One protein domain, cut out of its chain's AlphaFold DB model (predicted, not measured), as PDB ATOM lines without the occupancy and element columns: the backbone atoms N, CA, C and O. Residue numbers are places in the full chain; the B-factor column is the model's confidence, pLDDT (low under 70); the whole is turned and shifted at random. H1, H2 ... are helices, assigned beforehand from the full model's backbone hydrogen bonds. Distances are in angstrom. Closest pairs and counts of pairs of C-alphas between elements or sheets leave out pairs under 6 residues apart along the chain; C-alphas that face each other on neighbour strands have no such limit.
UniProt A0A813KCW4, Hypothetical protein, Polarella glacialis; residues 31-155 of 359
ATOM      1  N   ALA A  31     119.411 159.193 130.997       67.69
ATOM      2  CA  ALA A  31     119.194 159.010 129.571       67.69
ATOM      3  C   ALA A  31     120.531 158.697 128.886       67.69
ATOM      4  O   ALA A  31     121.572 159.255 129.240       67.69
ATOM      5  N   LYS A  32     120.512 157.777 127.920       66.50
ATOM      6  CA  LYS A  32     121.692 157.460 127.111       66.50
ATOM      7  C   LYS A  32     121.745 158.406 125.930       66.50
ATOM      8  O   LYS A  32     120.793 158.477 125.158       66.50
ATOM      9  N   ASP A  33     122.873 159.070 125.762       62.78
ATOM     10  CA  ASP A  33     123.154 159.798 124.544       62.78
ATOM     11  C   ASP A  33     123.508 158.818 123.423       62.78
ATOM     12  O   ASP A  33     124.453 158.034 123.534       62.78
ATOM     13  N   ALA A  34     122.743 158.857 122.334       54.94
ATOM     14  CA  ALA A  34     122.920 157.938 121.216       54.94
ATOM     15  C   ALA A  34     124.216 158.194 120.424       54.94
ATOM     16  O   ALA A  34     124.675 157.284 119.737       54.94
ATOM     17  N   GLN A  35     124.789 159.401 120.514       55.88
ATOM     18  CA  GLN A  35     125.948 159.820 119.716       55.88
ATOM     19  C   GLN A  35     127.277 159.703 120.473       55.88
ATOM     20  O   GLN A  35     128.219 159.100 119.968       55.88
ATOM     21  N   SER A  36     127.368 160.244 121.690       56.66
ATOM     22  CA  SER A  36     128.589 160.200 122.513       56.66
ATOM     23  C   SER A  36     128.667 158.976 123.430       56.66
ATOM     24  O   SER A  36     129.688 158.750 124.080       56.66
ATOM     25  N   GLY A  37     127.575 158.211 123.546       58.88
ATOM     26  CA  GLY A  37     127.428 157.130 124.520       58.88
ATOM     27  C   GLY A  37     127.295 157.609 125.970       58.88
ATOM     28  O   GLY A  37     127.007 156.792 126.837       58.88
ATOM     29  N   GLY A  38     127.492 158.901 126.256       66.12
ATOM     30  CA  GLY A  38     127.414 159.480 127.597       66.12
ATOM     31  C   GLY A  38     125.993 159.550 128.163       66.12
ATOM     32  O   GLY A  38     125.020 159.164 127.523       66.12
ATOM     33  N   HIS A  39     125.869 160.071 129.383       77.38
ATOM     34  CA  HIS A  39     124.572 160.311 130.008       77.38
ATOM     35  C   HIS A  39     124.072 161.738 129.774       77.38
ATOM     36  O   HIS A  39     124.861 162.689 129.762       77.38
ATOM     37  N   ARG A  40     122.752 161.882 129.638       83.56
ATOM     38  CA  ARG A  40     122.040 163.161 129.706       83.56
ATOM     39  C   ARG A  40     121.175 163.185 130.960       83.56
ATOM     40  O   ARG A  40     120.560 162.185 131.327       83.56
ATOM     41  N   MET A  41     121.146 164.343 131.612       87.00
ATOM     42  CA  MET A  41     120.352 164.579 132.824       87.00
ATOM     43  C   MET A  41     119.015 165.265 132.527       87.00
ATOM     44  O   MET A  41     118.265 165.556 133.453       87.00
ATOM     45  N   ARG A  42     118.750 165.516 131.238       87.00
ATOM     46  CA  ARG A  42     117.519 166.037 130.638       87.00
ATOM     47  C   ARG A  42     117.377 165.489 129.209       87.00
ATOM     48  O   ARG A  42     118.385 165.063 128.642       87.00
ATOM     49  N   PRO A  43     116.168 165.469 128.627       83.75
ATOM     50  CA  PRO A  43     115.975 165.129 127.220       83.75
ATOM     51  C   PRO A  43     116.752 166.079 126.301       83.75
ATOM     52  O   PRO A  43     116.921 167.244 126.644       83.75
ATOM     53  N   ASP A  44     117.194 165.604 125.135       84.62
ATOM     54  CA  ASP A  44     117.982 166.403 124.180       84.62
ATOM     55  C   ASP A  44     117.229 167.642 123.672       84.62
ATOM     56  O   ASP A  44     117.799 168.727 123.602       84.62
ATOM     57  N   TRP A  45     115.927 167.503 123.416       85.81
ATOM     58  CA  TRP A  45     115.055 168.602 122.998       85.81
ATOM     59  C   TRP A  45     114.840 169.678 124.076       85.81
ATOM     60  O   TRP A  45     114.359 170.771 123.764       85.81
ATOM     61  N   ALA A  46     115.127 169.370 125.344       86.31
ATOM     62  CA  ALA A  46     114.901 170.278 126.458       86.31
ATOM     63  C   ALA A  46     116.070 171.258 126.625       86.31
ATOM     64  O   ALA A  46     117.226 170.969 126.307       86.31
ATOM     65  N   GLU A  47     115.789 172.423 127.202       79.44
ATOM     66  CA  GLU A  47     116.833 173.392 127.523       79.44
ATOM     67  C   GLU A  47     117.839 172.812 128.538       79.44
ATOM     68  O   GLU A  47     117.471 172.234 129.570       79.44
ATOM     69  N   GLY A  48     119.132 172.944 128.227       77.31
ATOM     70  CA  GLY A  48     120.205 172.310 129.001       77.31
ATOM     71  C   GLY A  48     120.285 170.788 128.812       77.31
ATOM     72  O   GLY A  48     120.973 170.108 129.569       77.31
ATOM     73  N   GLY A  49     119.617 170.234 127.793       81.69
ATOM     74  CA  GLY A  49     119.587 168.811 127.442       81.69
ATOM     75  C   GLY A  49     120.909 168.201 126.979       81.69
ATOM     76  O   GLY A  49     120.895 167.131 126.384       81.69
ATOM     77  N   ARG A  50     122.055 168.852 127.208       85.25
ATOM     78  CA  ARG A  50     123.364 168.501 126.636       85.25
ATOM     79  C   ARG A  50     123.948 167.218 127.249       85.25
ATOM     80  O   ARG A  50     123.687 166.911 128.416       85.25
ATOM     81  N   PRO A  51     124.779 166.468 126.503       86.31
ATOM     82  CA  PRO A  51     125.513 165.348 127.076       86.31
ATOM     83  C   PRO A  51     126.532 165.850 128.107       86.31
ATOM     84  O   PRO A  51     127.172 166.884 127.919       86.31
ATOM     85  N   LEU A  52     126.732 165.087 129.186       84.56
ATOM     86  CA  LEU A  52     127.706 165.441 130.229       84.56
ATOM     87  C   LEU A  52     129.142 165.551 129.688       84.56
ATOM     88  O   LEU A  52     129.941 166.350 130.187       84.56
ATOM     89  N   SER A  53     129.473 164.750 128.669       83.06
ATOM     90  CA  SER A  53     130.771 164.748 127.980       83.06
ATOM     91  C   SER A  53     131.954 164.757 128.956       83.06
ATOM     92  O   SER A  53     132.805 165.646 128.912       83.06
ATOM     93  N   ILE A  54     131.952 163.820 129.909       86.25
ATOM     94  CA  ILE A  54     133.011 163.665 130.911       86.25
ATOM     95  C   ILE A  54     134.012 162.628 130.395       86.25
ATOM     96  O   ILE A  54     133.630 161.495 130.094       86.25
ATOM     97  N   SER A  55     135.296 162.981 130.314       87.12
ATOM     98  CA  SER A  55     136.315 162.014 129.908       87.12
ATOM     99  C   SER A  55     136.628 161.016 131.027       87.12
ATOM    100  O   SER A  55     136.587 161.328 132.222       87.12
ATOM    101  N   ARG A  56     137.044 159.800 130.642       87.50
ATOM    102  CA  ARG A  56     137.577 158.812 131.597       87.50
ATOM    103  C   ARG A  56     138.802 159.355 132.342       87.50
ATOM    104  O   ARG A  56     138.993 159.025 133.508       87.50
ATOM    105  N   GLY A  57     139.598 160.206 131.687       89.31
ATOM    106  CA  GLY A  57     140.756 160.870 132.282       89.31
ATOM    107  C   GLY A  57     140.369 161.773 133.452       89.31
ATOM    108  O   GLY A  57     140.943 161.629 134.530       89.31
ATOM    109  N   SER A  58     139.351 162.621 133.278       91.56
ATOM    110  CA  SER A  58     138.803 163.464 134.347       91.56
ATOM    111  C   SER A  58     138.265 162.653 135.517       91.56
ATOM    112  O   SER A  58     138.556 162.982 136.664       91.56
ATOM    113  N   ILE A  59     137.530 161.569 135.245       91.62
ATOM    114  CA  ILE A  59     136.992 160.691 136.297       91.62
ATOM    115  C   ILE A  59     138.134 160.053 137.085       91.62
ATOM    116  O   ILE A  59     138.146 160.129 138.312       91.62
ATOM    117  N   SER A  60     139.121 159.463 136.403       92.44
ATOM    118  CA  SER A  60     140.273 158.854 137.070       92.44
ATOM    119  C   SER A  60     141.095 159.883 137.845       92.44
ATOM    120  O   SER A  60     141.504 159.593 138.963       92.44
ATOM    121  N   SER A  61     141.329 161.074 137.286       93.31
ATOM    122  CA  SER A  61     142.078 162.142 137.959       93.31
ATOM    123  C   SER A  61     141.366 162.602 139.227       93.31
ATOM    124  O   SER A  61     141.988 162.667 140.284       93.31
ATOM    125  N   ALA A  62     140.059 162.867 139.141       94.12
ATOM    126  CA  ALA A  62     139.256 163.267 140.288       94.12
ATOM    127  C   ALA A  62     139.201 162.156 141.347       94.12
ATOM    128  O   ALA A  62     139.273 162.443 142.536       94.12
ATOM    129  N   LEU A  63     139.113 160.889 140.931       92.38
ATOM    130  CA  LEU A  63     139.070 159.750 141.844       92.38
ATOM    131  C   LEU A  63     140.400 159.537 142.576       92.38
ATOM    132  O   LEU A  63     140.378 159.368 143.790       92.38
ATOM    133  N   LEU A  64     141.536 159.585 141.869       92.25
ATOM    134  CA  LEU A  64     142.870 159.493 142.481       92.25
ATOM    135  C   LEU A  64     143.091 160.630 143.481       92.25
ATOM    136  O   LEU A  64     143.544 160.389 144.595       92.25
ATOM    137  N   GLU A  65     142.715 161.859 143.119       91.69
ATOM    138  CA  GLU A  65     142.830 163.002 144.026       91.69
ATOM    139  C   GLU A  65     141.880 162.880 145.227       91.69
ATOM    140  O   GLU A  65     142.245 163.237 146.346       91.69
ATOM    141  N   ALA A  66     140.670 162.351 145.026       90.06
ATOM    142  CA  ALA A  66     139.704 162.165 146.099       90.06
ATOM    143  C   ALA A  66     140.148 161.087 147.096       90.06
ATOM    144  O   ALA A  66     139.889 161.249 148.288       90.06
ATOM    145  N   THR A  67     140.759 159.989 146.637       89.06
ATOM    146  CA  THR A  67     141.156 158.840 147.474       89.06
ATOM    147  C   THR A  67     142.603 158.896 147.954       89.06
ATOM    148  O   THR A  67     142.941 158.195 148.899       89.06
ATOM    149  N   GLY A  68     143.456 159.716 147.334       88.56
ATOM    150  CA  GLY A  68     144.896 159.751 147.608       88.56
ATOM    151  C   GLY A  68     145.666 158.546 147.054       88.56
ATOM    152  O   GLY A  68     146.845 158.394 147.357       88.56
ATOM    153  N   ALA A  69     145.020 157.689 146.262       90.56
ATOM    154  CA  ALA A  69     145.643 156.494 145.710       90.56
ATOM    155  C   ALA A  69     146.550 156.801 144.511       90.56
ATOM    156  O   ALA A  69     146.357 157.774 143.778       90.56
ATOM    157  N   SER A  70     147.506 155.913 144.256       92.06
ATOM    158  CA  SER A  70     148.352 155.942 143.064       92.06
ATOM    159  C   SER A  70     147.657 155.325 141.844       92.06
ATOM    160  O   SER A  70     146.775 154.464 141.939       92.06
ATOM    161  N   ARG A  71     148.106 155.706 140.639       93.06
ATOM    162  CA  ARG A  71     147.595 155.125 139.384       93.06
ATOM    163  C   ARG A  71     147.830 153.612 139.307       93.06
ATOM    164  O   ARG A  71     146.980 152.886 138.798       93.06
ATOM    165  N   ALA A  72     148.961 153.139 139.830       93.06
ATOM    166  CA  ALA A  72     149.299 151.719 139.865       93.06
ATOM    167  C   ALA A  72     148.331 150.923 140.753       93.06
ATOM    168  O   ALA A  72     147.953 149.807 140.409       93.06
ATOM    169  N   GLU A  73     147.894 151.486 141.881       91.62
ATOM    170  CA  GLU A  73     146.868 150.876 142.736       91.62
ATOM    171  C   GLU A  73     145.515 150.813 142.044       91.62
ATOM    172  O   GLU A  73     144.920 149.739 141.987       91.62
ATOM    173  N   MET A  74     145.064 151.920 141.452       93.06
ATOM    174  CA  MET A  74     143.805 151.948 140.706       93.06
ATOM    175  C   MET A  74     143.785 150.891 139.593       93.06
ATOM    176  O   MET A  74     142.807 150.158 139.471       93.06
ATOM    177  N   ASN A  75     144.870 150.767 138.821       93.44
ATOM    178  CA  ASN A  75     144.975 149.763 137.760       93.44
ATOM    179  C   ASN A  75     144.955 148.330 138.319       93.44
ATOM    180  O   ASN A  75     144.252 147.477 137.784       93.44
ATOM    181  N   ARG A  76     145.681 148.063 139.417       94.12
ATOM    182  CA  ARG A  76     145.661 146.750 140.087       94.12
ATOM    183  C   ARG A  76     144.253 146.368 140.536       94.12
ATOM    184  O   ARG A  76     143.826 145.245 140.296       94.12
ATOM    185  N   MET A  77     143.527 147.301 141.145       92.12
ATOM    186  CA  MET A  77     142.163 147.059 141.616       92.12
ATOM    187  C   MET A  77     141.178 146.898 140.464       92.12
ATOM    188  O   MET A  77     140.300 146.042 140.522       92.12
ATOM    189  N   TYR A  78     141.345 147.665 139.387       92.69
ATOM    190  CA  TYR A  78     140.529 147.510 138.188       92.69
ATOM    191  C   TYR A  78     140.711 146.136 137.533       92.69
ATOM    192  O   TYR A  78     139.733 145.547 137.085       92.69
ATOM    193  N   ASN A  79     141.925 145.580 137.548       93.44
ATOM    194  CA  ASN A  79     142.184 144.225 137.053       93.44
ATOM    195  C   ASN A  79     141.549 143.118 137.910       93.44
ATOM    196  O   ASN A  79     141.458 141.992 137.441       93.44
ATOM    197  N   GLN A  80     141.152 143.412 139.151       92.94
ATOM    198  CA  GLN A  80     140.503 142.451 140.048       92.94
ATOM    199  C   GLN A  80     138.978 142.586 140.028       92.94
ATOM    200  O   GLN A  80     138.266 141.590 140.014       92.94
ATOM    201  N   LEU A  81     138.482 143.825 140.065       91.81
ATOM    202  CA  LEU A  81     137.059 144.126 140.233       91.81
ATOM    203  C   LEU A  81     136.340 144.355 138.903       91.81
ATOM    204  O   LEU A  81     135.122 144.243 138.847       91.81
ATOM    205  N   HIS A  82     137.073 144.726 137.848       88.56
ATOM    206  CA  HIS A  82     136.567 145.024 136.502       88.56
ATOM    207  C   HIS A  82     135.456 146.093 136.413       88.56
ATOM    208  O   HIS A  82     134.937 146.361 135.331       88.56
ATOM    209  N   GLU A  83     135.133 146.773 137.516       87.38
ATOM    210  CA  GLU A  83     134.134 147.838 137.593       87.38
ATOM    211  C   GLU A  83     134.688 149.031 138.381       87.38
ATOM    212  O   GLU A  83     135.034 148.926 139.557       87.38
ATOM    213  N   ILE A  84     134.746 150.209 137.752       88.06
ATOM    214  CA  ILE A  84     135.364 151.396 138.367       88.06
ATOM    215  C   ILE A  84     134.626 151.882 139.627       88.06
ATOM    216  O   ILE A  84     135.240 152.507 140.486       88.06
ATOM    217  N   GLY A  85     133.319 151.613 139.743       89.88
ATOM    218  CA  GLY A  85     132.528 151.994 140.913       89.88
ATOM    219  C   GLY A  85     132.948 151.205 142.151       89.88
ATOM    220  O   GLY A  85     133.135 151.792 143.214       89.88
ATOM    221  N   GLU A  86     133.173 149.899 141.992       92.00
ATOM    222  CA  GLU A  86     133.719 149.039 143.050       92.00
ATOM    223  C   GLU A  86     135.163 149.414 143.378       92.00
ATOM    224  O   GLU A  86     135.535 149.521 144.544       92.00
ATOM    225  N   VAL A  87     135.969 149.711 142.352       93.00
ATOM    226  CA  VAL A  87     137.335 150.219 142.544       93.00
ATOM    227  C   VAL A  87     137.323 151.503 143.369       93.00
ATOM    228  O   VAL A  87     138.118 151.636 144.291       93.00
ATOM    229  N   ALA A  88     136.420 152.441 143.079       92.75
ATOM    230  CA  ALA A  88     136.322 153.696 143.815       92.75
ATOM    231  C   ALA A  88     136.012 153.473 145.300       92.75
ATOM    232  O   ALA A  88     136.658 154.084 146.154       92.75
ATOM    233  N   LEU A  89     135.067 152.579 145.603       92.50
ATOM    234  CA  LEU A  89     134.699 152.232 146.974       92.50
ATOM    235  C   LEU A  89     135.864 151.568 147.716       92.50
ATOM    236  O   LEU A  89     136.270 152.036 148.777       92.50
ATOM    237  N   ALA A  90     136.479 150.554 147.118       92.06
ATOM    238  CA  ALA A  90     137.559 149.823 147.762       92.06
ATOM    239  C   ALA A  90     138.850 150.670 147.902       92.06
ATOM    240  O   ALA A  90     139.595 150.517 148.873       92.06
ATOM    241  N   LEU A  91     139.104 151.623 146.992       91.19
ATOM    242  CA  LEU A  91     140.166 152.629 147.159       91.19
ATOM    243  C   LEU A  91     139.885 153.558 148.347       91.19
ATOM    244  O   LEU A  91     140.801 153.888 149.099       91.19
ATOM    245  N   ARG A  92     138.626 153.976 148.529       89.19
ATOM    246  CA  ARG A  92     138.192 154.835 149.640       89.19
ATOM    247  C   ARG A  92     138.312 154.131 150.993       89.19
ATOM    248  O   ARG A  92     138.729 154.764 151.958       89.19
ATOM    249  N   GLU A  93     137.968 152.848 151.056       86.88
ATOM    250  CA  GLU A  93     138.064 152.033 152.274       86.88
ATOM    251  C   GLU A  93     139.518 151.791 152.700       86.88
ATOM    252  O   GLU A  93     139.823 151.814 153.890       86.88
ATOM    253  N   ARG A  94     140.436 151.622 151.738       81.94
ATOM    254  CA  ARG A  94     141.868 151.417 152.010       81.94
ATOM    255  C   ARG A  94     142.638 152.699 152.316       81.94
ATOM    256  O   ARG A  94     143.436 152.717 153.246       81.94
ATOM    257  N   GLY A  95     142.441 153.743 151.510       69.50
ATOM    258  CA  GLY A  95     143.176 155.011 151.622       69.50
ATOM    259  C   GLY A  95     142.666 155.928 152.737       69.50
ATOM    260  O   GLY A  95     143.286 156.946 153.039       69.50
ATOM    261  N   GLY A  96     141.536 155.572 153.353       63.38
ATOM    262  CA  GLY A  96     140.837 156.421 154.303       63.38
ATOM    263  C   GLY A  96     140.208 157.652 153.642       63.38
ATOM    264  O   GLY A  96     140.437 157.999 152.479       63.38
ATOM    265  N   ARG A  97     139.359 158.351 154.394       67.31
ATOM    266  CA  ARG A  97     138.875 159.676 153.993       67.31
ATOM    267  C   ARG A  97     139.981 160.692 154.270       67.31
ATOM    268  O   ARG A  97     140.486 160.742 155.392       67.31
ATOM    269  N   GLN A  98     140.322 161.528 153.284       68.75
ATOM    270  CA  GLN A  98     141.127 162.726 153.544       68.75
ATOM    271  C   GLN A  98     140.469 163.495 154.696       68.75
ATOM    272  O   GLN A  98     139.280 163.810 154.624       68.75
ATOM    273  N   ARG A  99     141.216 163.748 155.780       67.31
ATOM    274  CA  ARG A  99     140.700 164.511 156.923       67.31
ATOM    275  C   ARG A  99     140.512 165.959 156.482       67.31
ATOM    276  O   ARG A  99     141.480 166.693 156.319       67.31
ATOM    277  N   LEU A 100     139.262 166.346 156.256       72.94
ATOM    278  CA  LEU A 100     138.898 167.717 155.925       72.94
ATOM    279  C   LEU A 100     138.685 168.509 157.219       72.94
ATOM    280  O   LEU A 100     138.074 168.005 158.157       72.94
ATOM    281  N   LEU A 101     139.149 169.763 157.247       77.50
ATOM    282  CA  LEU A 101     138.918 170.685 158.371       77.50
ATOM    283  C   LEU A 101     137.423 170.966 158.589       77.50
ATOM    284  O   LEU A 101     136.984 171.197 159.710       77.50
ATOM    285  N   ARG A 102     136.640 170.928 157.506       79.19
ATOM    286  CA  ARG A 102     135.183 171.031 157.512       79.19
ATOM    287  C   ARG A 102     134.616 169.929 156.633       79.19
ATOM    288  O   ARG A 102     134.990 169.820 155.464       79.19
ATOM    289  N   LEU A 103     133.713 169.132 157.196       77.62
ATOM    290  CA  LEU A 103     133.001 168.120 156.429       77.62
ATOM    291  C   LEU A 103     132.077 168.801 155.402       77.62
ATOM    292  O   LEU A 103     131.424 169.797 155.741       77.62
ATOM    293  N   PRO A 104     132.029 168.304 154.154       83.50
ATOM    294  CA  PRO A 104     131.050 168.754 153.176       83.50
ATOM    295  C   PRO A 104     129.631 168.479 153.679       83.50
ATOM    296  O   PRO A 104     129.415 167.571 154.481       83.50
ATOM    297  N   ALA A 105     128.657 169.236 153.178       87.75
ATOM    298  CA  ALA A 105     127.260 168.872 153.378       87.75
ATOM    299  C   ALA A 105     126.971 167.511 152.706       87.75
ATOM    300  O   ALA A 105     127.540 167.252 151.637       87.75
ATOM    301  N   PRO A 106     126.097 166.668 153.290       90.50
ATOM    302  CA  PRO A 106     125.666 165.426 152.659       90.50
ATOM    303  C   PRO A 106     125.076 165.676 151.271       90.50
ATOM    304  O   PRO A 106     124.449 166.712 151.023       90.50
ATOM    305  N   LEU A 107     125.270 164.721 150.366       94.00
ATOM    306  CA  LEU A 107     124.751 164.822 149.010       94.00
ATOM    307  C   LEU A 107     123.227 164.667 149.001       94.00
ATOM    308  O   LEU A 107     122.677 163.718 149.550       94.00
ATOM    309  N   THR A 108     122.539 165.585 148.324       93.31
ATOM    310  CA  THR A 108     121.118 165.425 147.964       93.31
ATOM    311  C   THR A 108     120.985 165.105 146.482       93.31
ATOM    312  O   THR A 108     121.836 165.521 145.685       93.31
ATOM    313  N   ALA A 109     119.911 164.417 146.085       92.56
ATOM    314  CA  ALA A 109     119.652 164.110 144.680       92.56
ATOM    315  C   ALA A 109     119.628 165.397 143.840       92.56
ATOM    316  O   ALA A 109     120.321 165.488 142.825       92.56
ATOM    317  N   GLY A 110     118.933 166.432 144.318       92.94
ATOM    318  CA  GLY A 110     118.880 167.744 143.678       92.94
ATOM    319  C   GLY A 110     120.247 168.422 143.561       92.94
ATOM    320  O   GLY A 110     120.556 169.000 142.519       92.94
ATOM    321  N   SER A 111     121.105 168.329 144.584       93.25
ATOM    322  CA  SER A 111     122.458 168.904 144.542       93.25
ATOM    323  C   SER A 111     123.360 168.208 143.516       93.25
ATOM    324  O   SER A 111     124.085 168.875 142.767       93.25
ATOM    325  N   VAL A 112     123.273 166.876 143.428       94.38
ATOM    326  CA  VAL A 112     124.031 166.065 142.472       94.38
ATOM    327  C   VAL A 112     123.542 166.360 141.059       94.38
ATOM    328  O   VAL A 112     124.347 166.725 140.205       94.38
ATOM    329  N   HIS A 113     122.231 166.293 140.818       93.31
ATOM    330  CA  HIS A 113     121.631 166.566 139.510       93.31
ATOM    331  C   HIS A 113     121.945 167.979 139.013       93.31
ATOM    332  O   HIS A 113     122.411 168.135 137.888       93.31
ATOM    333  N   ARG A 114     121.831 169.001 139.870       93.06
ATOM    334  CA  ARG A 114     122.215 170.381 139.529       93.06
ATOM    335  C   ARG A 114     123.697 170.506 139.187       93.06
ATOM    336  O   ARG A 114     124.053 171.220 138.253       93.06
ATOM    337  N   THR A 115     124.567 169.818 139.928       93.69
ATOM    338  CA  THR A 115     126.006 169.808 139.633       93.69
ATOM    339  C   THR A 115     126.277 169.163 138.277       93.69
ATOM    340  O   THR A 115     127.079 169.689 137.511       93.69
ATOM    341  N   LEU A 116     125.586 168.067 137.958       92.00
ATOM    342  CA  LEU A 116     125.693 167.375 136.677       92.00
ATOM    343  C   LEU A 116     125.166 168.226 135.511       92.00
ATOM    344  O   LEU A 116     125.853 168.341 134.502       92.00
ATOM    345  N   LEU A 117     124.019 168.893 135.657       91.19
ATOM    346  CA  LEU A 117     123.530 169.856 134.661       91.19
ATOM    347  C   LEU A 117     124.554 170.973 134.427       91.19
ATOM    348  O   LEU A 117     124.970 171.217 133.299       91.19
ATOM    349  N   GLY A 118     125.077 171.550 135.511       91.94
ATOM    350  CA  GLY A 118     126.116 172.572 135.429       91.94
ATOM    351  C   GLY A 118     127.423 172.089 134.790       91.94
ATOM    352  O   GLY A 118     128.175 172.919 134.296       91.94
ATOM    353  N   LEU A 119     127.717 170.781 134.782       90.81
ATOM    354  CA  LEU A 119     128.849 170.206 134.043       90.81
ATOM    355  C   LEU A 119     128.578 170.122 132.537       90.81
ATOM    356  O   LEU A 119     129.512 170.309 131.754       90.81
ATOM    357  N   ALA A 120     127.338 169.820 132.144       88.81
ATOM    358  CA  ALA A 120     126.924 169.705 130.746       88.81
ATOM    359  C   ALA A 120     126.935 171.064 130.021       88.81
ATOM    360  O   ALA A 120     127.208 171.127 128.822       88.81
ATOM    361  N   ASP A 121     126.707 172.153 130.756       89.44
ATOM    362  CA  ASP A 121     126.687 173.513 130.203       89.44
ATOM    363  C   ASP A 121     128.081 174.128 129.998       89.44
ATOM    364  O   ASP A 121     128.222 175.132 129.292       89.44
ATOM    365  N   LEU A 122     129.133 173.531 130.571       90.06
ATOM    366  CA  LEU A 122     130.499 174.041 130.439       90.06
ATOM    367  C   LEU A 122     131.011 173.925 128.997       90.06
ATOM    368  O   LEU A 122     131.024 172.845 128.408       90.06
ATOM    369  N   SER A 123     131.528 175.034 128.466       86.19
ATOM    370  CA  SER A 123     132.153 175.123 127.140       86.19
ATOM    371  C   SER A 123     133.371 176.061 127.159       86.19
ATOM    372  O   SER A 123     133.517 176.878 128.069       86.19
ATOM    373  N   GLY A 124     134.281 175.902 126.192       86.69
ATOM    374  CA  GLY A 124     135.495 176.721 126.058       86.69
ATOM    375  C   GLY A 124     136.789 176.089 126.595       86.69
ATOM    376  O   GLY A 124     136.872 174.891 126.876       86.69
ATOM    377  N   SER A 125     137.842 176.904 126.708       86.25
ATOM    378  CA  SER A 125     139.167 176.474 127.174       86.25
ATOM    379  C   SER A 125     139.185 176.202 128.681       86.25
ATOM    380  O   SER A 125     138.645 176.979 129.463       86.25
ATOM    381  N   GLY A 126     139.849 175.125 129.113       87.06
ATOM    382  CA  GLY A 126     139.992 174.787 130.537       87.06
ATOM    383  C   GLY A 126     138.784 174.077 131.163       87.06
ATOM    384  O   GLY A 126     138.819 173.754 132.351       87.06
ATOM    385  N   VAL A 127     137.751 173.767 130.371       90.44
ATOM    386  CA  VAL A 127     136.553 173.030 130.813       90.44
ATOM    387  C   VAL A 127     136.911 171.720 131.498       90.44
ATOM    388  O   VAL A 127     136.351 171.422 132.547       90.44
ATOM    389  N   GLU A 128     137.880 170.974 130.972       89.06
ATOM    390  CA  GLU A 128     138.260 169.674 131.530       89.06
ATOM    391  C   GLU A 128     138.778 169.782 132.970       89.06
ATOM    392  O   GLU A 128     138.403 168.995 133.840       89.06
ATOM    393  N   LYS A 129     139.571 170.818 133.266       92.12
ATOM    394  CA  LYS A 129     140.050 171.089 134.627       92.12
ATOM    395  C   LYS A 129     138.880 171.431 135.551       92.12
ATOM    396  O   LYS A 129     138.796 170.894 136.654       92.12
ATOM    397  N   THR A 130     137.953 172.270 135.090       92.69
ATOM    398  CA  THR A 130     136.743 172.637 135.842       92.69
ATOM    399  C   THR A 130     135.838 171.430 136.093       92.69
ATOM    400  O   THR A 130     135.330 171.270 137.205       92.69
ATOM    401  N   LYS A 131     135.671 170.547 135.098       92.38
ATOM    402  CA  LYS A 131     134.927 169.290 135.234       92.38
ATOM    403  C   LYS A 131     135.568 168.402 136.292       92.38
ATOM    404  O   LYS A 131     134.887 168.018 137.238       92.38
ATOM    405  N   THR A 132     136.877 168.164 136.210       94.00
ATOM    406  CA  THR A 132     137.624 167.391 137.216       94.00
ATOM    407  C   THR A 132     137.432 167.950 138.630       94.00
ATOM    408  O   THR A 132     137.146 167.185 139.545       94.00
ATOM    409  N   GLN A 133     137.500 169.273 138.818       94.00
ATOM    410  CA  GLN A 133     137.324 169.909 140.133       94.00
ATOM    411  C   GLN A 133     135.898 169.778 140.693       94.00
ATOM    412  O   GLN A 133     135.712 169.493 141.876       94.00
ATOM    413  N   ARG A 134     134.869 169.933 139.853       93.88
ATOM    414  CA  ARG A 134     133.469 169.729 140.267       93.88
ATOM    415  C   ARG A 134     133.178 168.264 140.607       93.88
ATOM    416  O   ARG A 134     132.518 167.997 141.609       93.88
ATOM    417  N   LEU A 135     133.709 167.320 139.824       93.81
ATOM    418  CA  LEU A 135     133.609 165.885 140.116       93.81
ATOM    419  C   LEU A 135     134.305 165.542 141.432       93.81
ATOM    420  O   LEU A 135     133.733 164.851 142.267       93.81
ATOM    421  N   LEU A 136     135.503 166.077 141.654       93.25
ATOM    422  CA  LEU A 136     136.239 165.921 142.902       93.25
ATOM    423  C   LEU A 136     135.426 166.400 144.115       93.25
ATOM    424  O   LEU A 136     135.413 165.720 145.141       93.25
ATOM    425  N   GLY A 137     134.719 167.527 143.994       92.62
ATOM    426  CA  GLY A 137     133.802 168.015 145.028       92.62
ATOM    427  C   GLY A 137     132.725 166.987 145.397       92.62
ATOM    428  O   GLY A 137     132.555 166.680 146.577       92.62
ATOM    429  N   LEU A 138     132.069 166.390 144.394       94.44
ATOM    430  CA  LEU A 138     131.083 165.320 144.601       94.44
ATOM    431  C   LEU A 138     131.715 164.078 145.248       94.44
ATOM    432  O   LEU A 138     131.187 163.553 146.222       94.44
ATOM    433  N   LEU A 139     132.874 163.633 144.753       92.75
ATOM    434  CA  LEU A 139     133.563 162.433 145.250       92.75
ATOM    435  C   LEU A 139     134.072 162.582 146.694       92.75
ATOM    436  O   LEU A 139     134.193 161.582 147.405       92.75
ATOM    437  N   ARG A 140     134.403 163.807 147.131       91.12
ATOM    438  CA  ARG A 140     134.783 164.112 148.523       91.12
ATOM    439  C   ARG A 140     133.571 164.118 149.458       91.12
ATOM    440  O   ARG A 140     133.684 163.637 150.587       91.12
ATOM    441  N   ALA A 141     132.437 164.640 148.992       91.81
ATOM    442  CA  ALA A 141     131.189 164.675 149.753       91.81
ATOM    443  C   ALA A 141     130.523 163.296 149.880       91.81
ATOM    444  O   ALA A 141     129.902 163.030 150.900       91.81
ATOM    445  N   ALA A 142     130.715 162.413 148.896       92.62
ATOM    446  CA  ALA A 142     130.106 161.085 148.857       92.62
ATOM    447  C   ALA A 142     130.461 160.201 150.063       92.62
ATOM    448  O   ALA A 142     131.640 160.049 150.413       92.62
ATOM    449  N   GLU A 143     129.445 159.567 150.645       88.75
ATOM    450  CA  GLU A 143     129.545 158.675 151.800       88.75
ATOM    451  C   GLU A 143     129.189 157.230 151.429       88.75
ATOM    452  O   GLU A 143     128.246 156.967 150.683       88.75
ATOM    453  N   GLY A 144     129.936 156.261 151.968       89.25
ATOM    454  CA  GLY A 144     129.658 154.837 151.771       89.25
ATOM    455  C   GLY A 144     129.468 154.458 150.298       89.25
ATOM    456  O   GLY A 144     130.327 154.718 149.453       89.25
ATOM    457  N   SER A 145     128.318 153.855 149.986       91.06
ATOM    458  CA  SER A 145     127.990 153.367 148.642       91.06
ATOM    459  C   SER A 145     127.673 154.472 147.626       91.06
ATOM    460  O   SER A 145     127.663 154.188 146.427       91.06
ATOM    461  N   GLU A 146     127.478 155.728 148.049       92.75
ATOM    462  CA  GLU A 146     127.239 156.857 147.135       92.75
ATOM    463  C   GLU A 146     128.390 157.023 146.143       92.75
ATOM    464  O   GLU A 146     128.165 157.270 144.960       92.75
ATOM    465  N   LEU A 147     129.629 156.819 146.604       91.88
ATOM    466  CA  LEU A 147     130.829 156.948 145.780       91.88
ATOM    467  C   LEU A 147     130.789 156.006 144.572       91.88
ATOM    468  O   LEU A 147     131.048 156.423 143.442       91.88
ATOM    469  N   LYS A 148     130.415 154.745 144.810       91.12
ATOM    470  CA  LYS A 148     130.260 153.733 143.762       91.12
ATOM    471  C   LYS A 148     129.232 154.184 142.727       91.12
ATOM    472  O   LYS A 148     129.507 154.135 141.528       91.12
ATOM    473  N   TRP A 149     128.061 154.628 143.177       89.00
ATOM    474  CA  TRP A 149     126.971 155.007 142.279       89.00
ATOM    475  C   TRP A 149     127.261 156.293 141.504       89.00
ATOM    476  O   TRP A 149     127.015 156.321 140.304       89.00
ATOM    477  N   LEU A 150     127.885 157.298 142.122       91.38
ATOM    478  CA  LEU A 150     128.313 158.521 141.434       91.38
ATOM    479  C   LEU A 150     129.288 158.231 140.296       91.38
ATOM    480  O   LEU A 150     129.092 158.698 139.177       91.38
ATOM    481  N   VAL A 151     130.321 157.425 140.561       90.00
ATOM    482  CA  VAL A 151     131.303 157.068 139.531       90.00
ATOM    483  C   VAL A 151     130.629 156.306 138.386       90.00
ATOM    484  O   VAL A 151     130.958 156.541 137.222       90.00
ATOM    485  N   ARG A 152     129.644 155.444 138.683       86.69
ATOM    486  CA  ARG A 152     128.834 154.777 137.650       86.69
ATOM    487  C   ARG A 152     128.004 155.769 136.838       86.69
ATOM    488  O   ARG A 152     127.963 155.626 135.623       86.69
ATOM    489  N   THR A 153     127.402 156.777 137.469       86.06
ATOM    490  CA  THR A 153     126.645 157.840 136.785       86.06
ATOM    491  C   THR A 153     127.529 158.708 135.886       86.06
ATOM    492  O   THR A 153     127.047 159.249 134.895       86.06
ATOM    493  N   PHE A 154     128.824 158.849 136.183       86.38
ATOM    494  CA  PHE A 154     129.745 159.593 135.315       86.38
ATOM    495  C   PHE A 154     130.132 158.818 134.051       86.38
ATOM    496  O   PHE A 154     130.574 159.423 133.073       86.38
ATOM    497  N   LEU A 155     129.993 157.489 134.060       80.38
ATOM    498  CA  LEU A 155     130.348 156.648 132.927       80.38
ATOM    499  C   LEU A 155     129.162 156.406 131.985       80.38
ATOM    500  O   LEU A 155     128.089 156.097 132.470       80.38
TER     501      LEU A 155
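Overview. This is residues 31 to 155 of the 359 residues of the protein "Hypothetical protein" of Polarella glacialis (UniProt A0A813KCW4). Four helices, H5, H1, H3 and H6, stand as a loose four-sided group, with H4 beside H5 and H2 crossing H3. Residues 31 to 55, with no named element, fold at one end of the group, and the long link 96 to 108 runs over the other. The printed part has 125 residues, is all helix, with H1 to H6 in chain order and no named strand, and is compact: radius of gyration of the C-alphas 14.6 A, spans 43 by 34 by 28 A.

Arrangement. H5, residues 127 to 141, touches H1, residues 56 to 67, the same way at a steep tilt of 38 degrees; their closest C-alphas, Ala 62 and Leu 136, are 4.8 A apart. H4, residues 109 to 120, forms a helical hairpin with H5, at a shallow tilt of 13 degrees, closest at C-alphas 119 and 131, 6.3 A. H6, residues 146 to 154, only just touches H5, with 3 pairs of C-alphas within 8 A, through residues 138 to 139 of H5 alone; C-alphas 139 and 147 are closest, 6.2 A, in a second helical hairpin. H3, residues 84 to 95, touches H6 with residues 84 to 89 alone, closest at C-alphas 85 and 148, 4.0 A. H1 touches H3 with residues 63 to 67 alone, closest at C-alphas 67 and 92, 5.4 A. H2, residues 71 to 81, touches H3 at a steep tilt of 58 degrees, closest at C-alphas 77 and 87, 5.8 A. H3 and H5 are apart. In H1 to H6 every O i to N i+4 pair is within hydrogen-bond range.

Along the chain. H5 is the longest helix, 21.4 A; H4 measures 16.7 A, H1 16.3 A, H3 15.8 A, H2 15.3 A and H6 12.4 A. H1 begins at C-alpha 56 (137.577, 158.812, 131.597), and H6 ends at C-alpha 154 (129.745, 159.593, 135.315).

Size, cuts and confidence. The C-alphas of Trp 45 and Arg 94 are farthest apart, 43.1 A. The printed part has no cut; the link from H3 to H4 is long. Residues 31 to 32 pair antiparallel with 39 to 40. Residues 31 to 38 and 95 to 99 have pLDDT under 70.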